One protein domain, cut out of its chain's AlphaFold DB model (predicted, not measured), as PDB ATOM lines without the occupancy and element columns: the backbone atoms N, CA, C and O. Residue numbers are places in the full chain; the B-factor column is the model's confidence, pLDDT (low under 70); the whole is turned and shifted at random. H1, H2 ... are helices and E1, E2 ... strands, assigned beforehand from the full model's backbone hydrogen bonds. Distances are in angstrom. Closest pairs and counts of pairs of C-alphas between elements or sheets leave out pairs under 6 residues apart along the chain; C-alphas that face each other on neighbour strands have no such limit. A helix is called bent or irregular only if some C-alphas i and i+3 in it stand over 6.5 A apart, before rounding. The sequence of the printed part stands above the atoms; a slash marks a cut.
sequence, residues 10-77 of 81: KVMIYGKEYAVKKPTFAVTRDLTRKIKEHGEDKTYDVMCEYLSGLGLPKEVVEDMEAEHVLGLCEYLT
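AT A GLANCE: This is residues 10 to 77 of the 81 residues of an uncharacterized protein of Spirochaetes bacterium (UniProt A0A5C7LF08). Four helices gather round H2, the middle one: H1 is folded back side by side with it on one side, the short H3 packs on it on the side away from H1, and H4 packs slantwise on it. A two-stranded hairpin, E1 and E2, forms one end of the longest axis, with H1 towards the other. The printed part has 68 residues with two named strands and then four named helices, in the order E1 E2 H1 H2 H3 H4; the sheet has the order E1 - E2, antiparallel, and the class is mostly helix. The whole is compact, with a radius of gyration of the C-alphas of 11.3 A and spans of 34 by 24 by 16 A.

HOW THE PARTS SIT: E1, residues 10 to 13, and E2, residues 16 to 20, are a hairpin of antiparallel neighbours, with 137 degrees between their directions; N 11 and O 18 are 2.9 A apart, and N 18 and O 11 2.8 A, within hydrogen-bond range. The C-alphas of Val 20 in E2 and Leu 54 in H2, residues 40 to 54, are 5.3 A apart, the closest of these two elements. H2 is the hub, touching three helices. H1, residues 25 to 38, touches it at a shallow tilt of 24 degrees, opposite ways, as a helical hairpin; the closest C-alphas, of Ile 35 and Thr 43, are 5.4 A apart. H3, residues 58 to 63, touches residues 48 to 52 of H2 alone, at a steep tilt of 46 degrees, opposite ways, with the C-alphas of Ser 52 and Lys 58 closest at 5.5 A. H4, residues 66 to 76, touches H2 at a steep tilt of 49 degrees, the same way, closest at the C-alphas of Tyr 44 and Ala 66, 6.6 A. The helix packing is mostly crossed, but only just: 1 of these 3 pairs is at a shallow tilt. H3 and H4 are close but not clearly touching, with the C-alphas of Val 61 and Val 69 closest at 7.0 A. E1 and H4 are near each other, with 5 pairs of C-alphas within 10 A. Among the pairs that are apart are H1 and H3, and H1 and H4. Every O i to N i+4 pair is within hydrogen-bond range in H1, H3 and H4, and 9 of 11 in H2.

IN THESE COORDINATES: E1 begins at C-alpha 10, (331.409, 301.147, 464.733), and spans 9.9 A; E2 spans 12.6 A. H1 is 20.0 A long from first to last C-alpha, H2 21.7 A, H3 8.5 A and H4 15.3 A. H2 begins at C-alpha 40, (336.505, 328.779, 460.346), and is irregular: C-alphas 41 and 44 are 7.5 A apart. H4 ends at C-alpha 76, (337.655, 309.510, 465.993).

THE WHOLE: The two C-alphas farthest apart, those of Gly 15 and Glu 37, are 34.5 A apart. The printed part has no cut, and its five links between named elements are tight. The mean pLDDT of the printed part is 87.5, and no printed residue is under 70.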
ATOM      1  N   LYS A  10     332.858 301.090 464.932       89.12
ATOM      2  CA  LYS A  10     331.409 301.147 464.733       89.12
ATOM      3  C   LYS A  10     330.862 302.410 465.384       89.12
ATOM      4  O   LYS A  10     331.082 302.624 466.574       89.12
ATOM      5  N   VAL A  11     330.157 303.228 464.615       88.69
ATOM      6  CA  VAL A  11     329.477 304.436 465.096       88.69
ATOM      7  C   VAL A  11     327.988 304.326 464.802       88.69
ATOM      8  O   VAL A  11     327.594 303.815 463.756       88.69
ATOM      9  N   MET A  12     327.153 304.786 465.729       88.31
ATOM     10  CA  MET A  12     325.704 304.806 465.556       88.31
ATOM     11  C   MET A  12     325.262 306.238 465.268       88.31
ATOM     12  O   MET A  12     325.479 307.125 466.088       88.31
ATOM     13  N   ILE A  13     324.659 306.458 464.103       88.44
ATOM     14  CA  ILE A  13     324.199 307.769 463.640       88.44
ATOM     15  C   ILE A  13     322.721 307.625 463.273       88.44
ATOM     16  O   ILE A  13     322.372 306.802 462.427       88.44
ATOM     17  N   TYR A  14     321.846 308.370 463.957       87.00
ATOM     18  CA  TYR A  14     320.387 308.347 463.760       87.00
ATOM     19  C   TYR A  14     319.773 306.930 463.719       87.00
ATOM     20  O   TYR A  14     318.926 306.614 462.885       87.00
ATOM     21  N   GLY A  15     320.230 306.037 464.606       85.94
ATOM     22  CA  GLY A  15     319.736 304.656 464.699       85.94
ATOM     23  C   GLY A  15     320.284 303.690 463.639       85.94
ATOM     24  O   GLY A  15     319.875 302.530 463.611       85.94
ATOM     25  N   LYS A  16     321.222 304.127 462.790       88.56
ATOM     26  CA  LYS A  16     321.951 303.273 461.843       88.56
ATOM     27  C   LYS A  16     323.398 303.080 462.293       88.56
ATOM     28  O   LYS A  16     324.062 304.032 462.696       88.56
ATOM     29  N   GLU A  17     323.885 301.843 462.224       91.69
ATOM     30  CA  GLU A  17     325.290 301.515 462.489       91.69
ATOM     31  C   GLU A  17     326.116 301.704 461.211       91.69
ATOM     32  O   GLU A  17     325.798 301.136 460.166       91.69
ATOM     33  N   TYR A  18     327.198 302.471 461.315       90.31
ATOM     34  CA  TYR A  18     328.185 302.656 460.261       90.31
ATOM     35  C   TYR A  18     329.553 302.175 460.734       90.31
ATOM     36  O   TYR A  18     329.957 302.400 461.875       90.31
ATOM     37  N   ALA A  19     330.283 301.523 459.835       90.25
ATOM     38  CA  ALA A  19     331.648 301.086 460.078       90.25
ATOM     39  C   ALA A  19     332.620 302.095 459.456       90.25
ATOM     40  O   ALA A  19     332.683 302.228 458.235       90.25
ATOM     41  N   VAL A  20     333.394 302.784 460.292       89.88
ATOM     42  CA  VAL A  20     334.388 303.772 459.863       89.88
ATOM     43  C   VAL A  20     335.800 303.259 460.092       89.88
ATOM     44  O   VAL A  20     336.098 302.539 461.045       89.88
ATOM     45  N   LYS A  21     336.712 303.618 459.197       87.25
ATOM     46  CA  LYS A  21     338.128 303.287 459.324       87.25
ATOM     47  C   LYS A  21     338.724 304.079 460.477       87.25
ATOM     48  O   LYS A  21     338.464 305.271 460.628       87.25
ATOM     49  N   LYS A  22     339.588 303.428 461.253       84.00
ATOM     50  CA  LYS A  22     340.392 304.118 462.257       84.00
ATOM     51  C   LYS A  22     341.300 305.140 461.556       84.00
ATOM     52  O   LYS A  22     342.091 304.739 460.694       84.00
ATOM     53  N   PRO A  23     341.209 306.435 461.891       84.50
ATOM     54  CA  PRO A  23     342.052 307.440 461.269       84.50
ATOM     55  C   PRO A  23     343.516 307.219 461.648       84.50
ATOM     56  O   PRO A  23     343.854 306.886 462.787       84.50
ATOM     57  N   THR A  24     344.404 307.404 460.674       85.12
ATOM     58  CA  THR A  24     345.850 307.358 460.910       85.12
ATOM     59  C   THR A  24     346.366 308.745 461.276       85.12
ATOM     60  O   THR A  24     345.744 309.759 460.954       85.12
ATOM     61  N   PHE A  25     347.555 308.803 461.879       82.88
ATOM     62  CA  PHE A  25     348.214 310.070 462.207       82.88
ATOM     63  C   PHE A  25     348.395 310.993 460.987       82.88
ATOM     64  O   PHE A  25     348.340 312.214 461.106       82.88
ATOM     65  N   ALA A  26     348.599 310.423 459.796       84.62
ATOM     66  CA  ALA A  26     348.725 311.206 458.571       84.62
ATOM     67  C   ALA A  26     347.408 311.906 458.202       84.62
ATOM     68  O   ALA A  26     347.435 313.081 457.843       84.62
ATOM     69  N   VAL A  27     346.275 311.207 458.337       85.75
ATOM     70  CA  VAL A  27     344.943 311.742 458.007       85.75
ATOM     71  C   VAL A  27     344.527 312.812 459.020       85.75
ATOM     72  O   VAL A  27     344.045 313.870 458.631       85.75
ATOM     73  N   THR A  28     344.782 312.606 460.315       85.12
ATOM     74  CA  THR A  28     344.464 313.611 461.348       85.12
ATOM     75  C   THR A  28     345.343 314.858 461.250       85.12
ATOM     76  O   THR A  28     344.875 315.980 461.469       85.12
ATOM     77  N   ARG A  29     346.617 314.695 460.871       86.69
ATOM     78  CA  ARG A  29     347.503 315.826 460.570       86.69
ATOM     79  C   ARG A  29     347.004 316.621 459.362       86.69
ATOM     80  O   ARG A  29     347.072 317.847 459.394       86.69
ATOM     81  N   ASP A  30     346.511 315.942 458.326       88.69
ATOM     82  CA  ASP A  30     345.942 316.594 457.143       88.69
ATOM     83  C   ASP A  30     344.685 317.402 457.488       88.69
ATOM     84  O   ASP A  30     344.619 318.580 457.148       88.69
ATOM     85  N   LEU A  31     343.768 316.822 458.274       87.31
ATOM     86  CA  LEU A  31     342.591 317.509 458.818       87.31
ATOM     87  C   LEU A  31     342.980 318.800 459.553       87.31
ATOM     88  O   LEU A  31     342.495 319.881 459.231       87.31
ATOM     89  N   THR A  32     343.909 318.705 460.509       86.38
ATOM     90  CA  THR A  32     344.352 319.860 461.310       86.38
ATOM     91  C   THR A  32     344.975 320.949 460.437       86.38
ATOM     92  O   THR A  32     344.796 322.140 460.688       86.38
ATOM     93  N   ARG A  33     345.730 320.543 459.412       89.69
ATOM     94  CA  ARG A  33     346.336 321.463 458.453       89.69
ATOM     95  C   ARG A  33     345.262 322.166 457.619       89.69
ATOM     96  O   ARG A  33     345.266 323.389 457.588       89.69
ATOM     97  N   LYS A  34     344.323 321.421 457.029       88.75
ATOM     98  CA  LYS A  34     343.227 321.975 456.220       88.75
ATOM     99  C   LYS A  34     342.377 322.974 457.009       88.75
ATOM    100  O   LYS A  34     342.086 324.046 456.494       88.75
ATOM    101  N   ILE A  35     342.040 322.668 458.266       87.00
ATOM    102  CA  ILE A  35     341.298 323.594 459.142       87.00
ATOM    103  C   ILE A  35     342.083 324.901 459.336       87.00
ATOM    104  O   ILE A  35     341.526 325.988 459.209       87.00
ATOM    105  N   LYS A  36     343.398 324.815 459.587       86.25
ATOM    106  CA  LYS A  36     344.259 326.000 459.742       86.25
ATOM    107  C   LYS A  36     344.429 326.806 458.454       86.25
ATOM    108  O   LYS A  36     344.539 328.023 458.530       86.25
ATOM    109  N   GLU A  37     344.501 326.145 457.300       88.12
ATOM    110  CA  GLU A  37     344.699 326.801 456.000       88.12
ATOM    111  C   GLU A  37     343.422 327.462 455.470       88.12
ATOM    112  O   GLU A  37     343.500 328.512 454.836       88.12
ATOM    113  N   HIS A  38     342.251 326.868 455.718       83.12
ATOM    114  CA  HIS A  38     340.988 327.352 455.161       83.12
ATOM    115  C   HIS A  38     340.179 328.267 456.091       83.12
ATOM    116  O   HIS A  38     339.293 328.966 455.602       83.12
ATOM    117  N   GLY A  39     340.492 328.304 457.390       75.69
ATOM    118  CA  GLY A  39     339.776 329.126 458.366       75.69
ATOM    119  C   GLY A  39     338.422 328.543 458.793       75.69
ATOM    120  O   GLY A  39     337.997 327.476 458.337       75.69
ATOM    121  N   GLU A  40     337.745 329.244 459.704       75.19
ATOM    122  CA  GLU A  40     336.505 328.779 460.346       75.19
ATOM    123  C   GLU A  40     335.369 328.540 459.334       75.19
ATOM    124  O   GLU A  40     334.687 327.521 459.425       75.19
ATOM    125  N   ASP A  41     335.257 329.381 458.299       79.62
ATOM    126  CA  ASP A  41     334.227 329.302 457.246       79.62
ATOM    127  C   ASP A  41     334.151 327.952 456.518       79.62
ATOM    128  O   ASP A  41     333.085 327.561 456.058       79.62
ATOM    129  N   LYS A  42     335.268 327.223 456.400       83.94
ATOM    130  CA  LYS A  42     335.318 325.921 455.705       83.94
ATOM    131  C   LYS A  42     335.605 324.755 456.636       83.94
ATOM    132  O   LYS A  42     335.878 323.643 456.182       83.94
ATOM    133  N   THR A  43     335.582 324.994 457.943       86.06
ATOM    134  CA  THR A  43     335.903 323.959 458.928       86.06
ATOM    135  C   THR A  43     334.901 322.808 458.859       86.06
ATOM    136  O   THR A  43     335.312 321.649 458.894       86.06
ATOM    137  N   TYR A  44     333.615 323.115 458.667       87.38
ATOM    138  CA  TYR A  44     332.569 322.106 458.497       87.38
ATOM    139  C   TYR A  44     332.804 321.240 457.251       87.38
ATOM    140  O   TYR A  44     332.915 320.024 457.381       87.38
ATOM    141  N   ASP A  45     333.004 321.839 456.070       89.25
ATOM    142  CA  ASP A  45     333.298 321.095 454.835       89.25
ATOM    143  C   ASP A  45     334.512 320.173 454.979       89.25
ATOM    144  O   ASP A  45     334.477 319.007 454.584       89.25
ATOM    145  N   VAL A  46     335.586 320.674 455.593       90.56
ATOM    146  CA  VAL A  46     336.814 319.905 455.823       90.56
ATOM    147  C   VAL A  46     336.565 318.716 456.762       90.56
ATOM    148  O   VAL A  46     337.106 317.628 456.535       90.56
ATOM    149  N   MET A  47     335.743 318.887 457.800       90.31
ATOM    150  CA  MET A  47     335.336 317.794 458.690       90.31
ATOM    151  C   MET A  47     334.447 316.776 457.965       90.31
ATOM    152  O   MET A  47     334.648 315.570 458.121       90.31
ATOM    153  N   CYS A  48     333.529 317.235 457.113       91.19
ATOM    154  CA  CYS A  48     332.677 316.368 456.303       91.19
ATOM    155  C   CYS A  48     333.489 315.519 455.315       91.19
ATOM    156  O   CYS A  48     333.265 314.308 455.201       91.19
ATOM    157  N   GLU A  49     334.483 316.118 454.650       90.62
ATOM    158  CA  GLU A  49     335.435 315.399 453.796       90.62
ATOM    159  C   GLU A  49     336.228 314.354 454.586       90.62
ATOM    160  O   GLU A  49     336.412 313.226 454.122       90.62
ATOM    161  N   TYR A  50     336.694 314.712 455.783       91.25
ATOM    162  CA  TYR A  50     337.443 313.807 456.648       91.25
ATOM    163  C   TYR A  50     336.609 312.586 457.042       91.25
ATOM    164  O   TYR A  50     337.037 311.455 456.813       91.25
ATOM    165  N   LEU A  51     335.400 312.800 457.565       91.12
ATOM    166  CA  LEU A  51     334.478 311.733 457.958       91.12
ATOM    167  C   LEU A  51     334.090 310.842 456.774       91.12
ATOM    168  O   LEU A  51     334.087 309.612 456.893       91.12
ATOM    169  N   SER A  52     333.862 311.448 455.608       91.44
ATOM    170  CA  SER A  52     333.601 310.704 454.374       91.44
ATOM    171  C   SER A  52     334.804 309.856 453.951       91.44
ATOM    172  O   SER A  52     334.660 308.688 453.588       91.44
ATOM    173  N   GLY A  53     336.022 310.392 454.082       89.31
ATOM    174  CA  GLY A  53     337.271 309.669 453.826       89.31
ATOM    175  C   GLY A  53     337.509 308.481 454.766       89.31
ATOM    176  O   GLY A  53     338.178 307.512 454.389       89.31
ATOM    177  N   LEU A  54     336.925 308.507 455.969       88.88
ATOM    178  CA  LEU A  54     336.933 307.374 456.897       88.88
ATOM    179  C   LEU A  54     335.899 306.300 456.540       88.88
ATOM    180  O   LEU A  54     336.013 305.180 457.031       88.88
ATOM    181  N   GLY A  55     334.958 306.582 455.642       89.44
ATOM    182  CA  GLY A  55     333.973 305.618 455.153       89.44
ATOM    183  C   GLY A  55     332.529 305.938 455.522       89.44
ATOM    184  O   GLY A  55     331.665 305.098 455.279       89.44
ATOM    185  N   LEU A  56     332.247 307.120 456.084       90.75
ATOM    186  CA  LEU A  56     330.863 307.574 456.215       90.75
ATOM    187  C   LEU A  56     330.313 308.022 454.855       90.75
ATOM    188  O   LEU A  56     331.029 308.661 454.084       90.75
ATOM    189  N   PRO A  57     329.052 307.709 454.531       90.50
ATOM    190  CA  PRO A  57     328.419 308.260 453.342       90.50
ATOM    191  C   PRO A  57     328.318 309.782 453.459       90.50
ATOM    192  O   PRO A  57     327.859 310.287 454.482       90.50
ATOM    193  N   LYS A  58     328.701 310.507 452.405       87.81
ATOM    194  CA  LYS A  58     328.675 311.978 452.401       87.81
ATOM    195  C   LYS A  58     327.281 312.528 452.721       87.81
ATOM    196  O   LYS A  58     327.166 313.435 453.529       87.81
ATOM    197  N   GLU A  59     326.239 311.885 452.190       89.44
ATOM    198  CA  GLU A  59     324.830 312.198 452.476       89.44
ATOM    199  C   GLU A  59     324.493 312.151 453.974       89.44
ATOM    200  O   GLU A  59     323.738 312.984 454.454       89.44
ATOM    201  N   VAL A  60     325.082 311.214 454.726       89.50
ATOM    202  CA  VAL A  60     324.850 311.085 456.171       89.50
ATOM    203  C   VAL A  60     325.542 312.219 456.906       89.50
ATOM    204  O   VAL A  60     324.984 312.759 457.848       89.50
ATOM    205  N   VAL A  61     326.755 312.574 456.487       89.69
ATOM    206  CA  VAL A  61     327.546 313.607 457.158       89.69
ATOM    207  C   VAL A  61     327.024 315.012 456.845       89.69
ATOM    208  O   VAL A  61     327.030 315.860 457.726       89.69
ATOM    209  N   GLU A  62     326.541 315.254 455.625       88.25
ATOM    210  CA  GLU A  62     325.939 316.534 455.220       88.25
ATOM    211  C   GLU A  62     324.562 316.774 455.864       88.25
ATOM    212  O   GLU A  62     324.172 317.923 456.046       88.25
ATOM    213  N   ASP A  63     323.843 315.712 456.237       89.62
ATOM    214  CA  ASP A  63     322.585 315.801 456.996       89.62
ATOM    215  C   ASP A  63     322.827 316.016 458.506       89.62
ATOM    216  O   ASP A  63     321.924 316.414 459.242       89.62
ATOM    217  N   MET A  64     324.056 315.788 458.990       89.00
ATOM    218  CA  MET A  64     324.411 315.985 460.395       89.00
ATOM    219  C   MET A  64     324.640 317.456 460.739       89.00
ATOM    220  O   MET A  64     325.353 318.197 460.057       89.00
ATOM    221  N   GLU A  65     324.132 317.839 461.907       89.31
ATOM    222  CA  GLU A  65     324.421 319.129 462.526       89.31
ATOM    223  C   GLU A  65     325.922 319.285 462.821       89.31
ATOM    224  O   GLU A  65     326.617 318.326 463.175       89.31
ATOM    225  N   ALA A  66     326.423 320.520 462.723       86.69
ATOM    226  CA  ALA A  66     327.839 320.831 462.912       86.69
ATOM    227  C   ALA A  66     328.388 320.367 464.274       86.69
ATOM    228  O   ALA A  66     329.530 319.912 464.350       86.69
ATOM    229  N   GLU A  67     327.575 320.414 465.336       87.75
ATOM    230  CA  GLU A  67     327.959 319.915 466.662       87.75
ATOM    231  C   GLU A  67     328.214 318.402 466.674       87.75
ATOM    232  O   GLU A  67     329.191 317.934 467.264       87.75
ATOM    233  N   HIS A  68     327.390 317.632 465.961       89.12
ATOM    234  CA  HIS A  68     327.521 316.184 465.872       89.12
ATOM    235  C   HIS A  68     328.728 315.800 465.017       89.12
ATOM    236  O   HIS A  68     329.473 314.888 465.379       89.12
ATOM    237  N   VAL A  69     328.958 316.521 463.915       89.94
ATOM    238  CA  VAL A  69     330.149 316.357 463.068       89.94
ATOM    239  C   VAL A  69     331.424 316.616 463.870       89.94
ATOM    240  O   VAL A  69     332.360 315.809 463.819       89.94
ATOM    241  N   LEU A  70     331.448 317.694 464.659       88.44
ATOM    242  CA  LEU A  70     332.568 318.032 465.532       88.44
ATOM    243  C   LEU A  70     332.810 316.935 466.576       88.44
ATOM    244  O   LEU A  70     333.932 316.441 466.693       88.44
ATOM    245  N   GLY A  71     331.758 316.496 467.274       88.06
ATOM    246  CA  GLY A  71     331.846 315.436 468.279       88.06
ATOM    247  C   GLY A  71     332.355 314.113 467.703       88.06
ATOM    248  O   GLY A  71     333.198 313.451 468.311       88.06
ATOM    249  N   LEU A  72     331.917 313.747 466.492       88.56
ATOM    250  CA  LEU A  72     332.405 312.550 465.806       88.56
ATOM    251  C   LEU A  72     333.880 312.688 465.408       88.56
ATOM    252  O   LEU A  72     334.663 311.753 465.579       88.56
ATOM    253  N   CYS A  73     334.280 313.860 464.909       88.06
ATOM    254  CA  CYS A  73     335.674 314.147 464.590       88.06
ATOM    255  C   CYS A  73     336.563 314.067 465.832       88.06
ATOM    256  O   CYS A  73     337.635 313.468 465.756       88.06
ATOM    257  N   GLU A  74     336.133 314.612 466.970       85.94
ATOM    258  CA  GLU A  74     336.865 314.525 468.237       85.94
ATOM    259  C   GLU A  74     336.945 313.096 468.775       85.94
ATOM    260  O   GLU A  74     337.994 312.691 469.268       85.94
ATOM    261  N   TYR A  75     335.866 312.320 468.656       86.38
ATOM    262  CA  TYR A  75     335.841 310.917 469.068       86.38
ATOM    263  C   TYR A  75     336.802 310.058 468.234       86.38
ATOM    264  O   TYR A  75     337.528 309.218 468.768       86.38
ATOM    265  N   LEU A  76     336.820 310.275 466.917       84.75
ATOM    266  CA  LEU A  76     337.655 309.510 465.993       84.75
ATOM    267  C   LEU A  76     339.109 309.978 466.009       84.75
ATOM    268  O   LEU A  76     340.011 309.174 465.780       84.75
ATOM    269  N   THR A  77     339.360 311.257 466.276       81.44
ATOM    270  CA  THR A  77     340.714 311.809 466.338       81.44
ATOM    271  C   THR A  77     341.339 311.461 467.688       81.44
ATOM    272  O   THR A  77     340.916 311.997 468.709       81.44
TER     273      THR A  77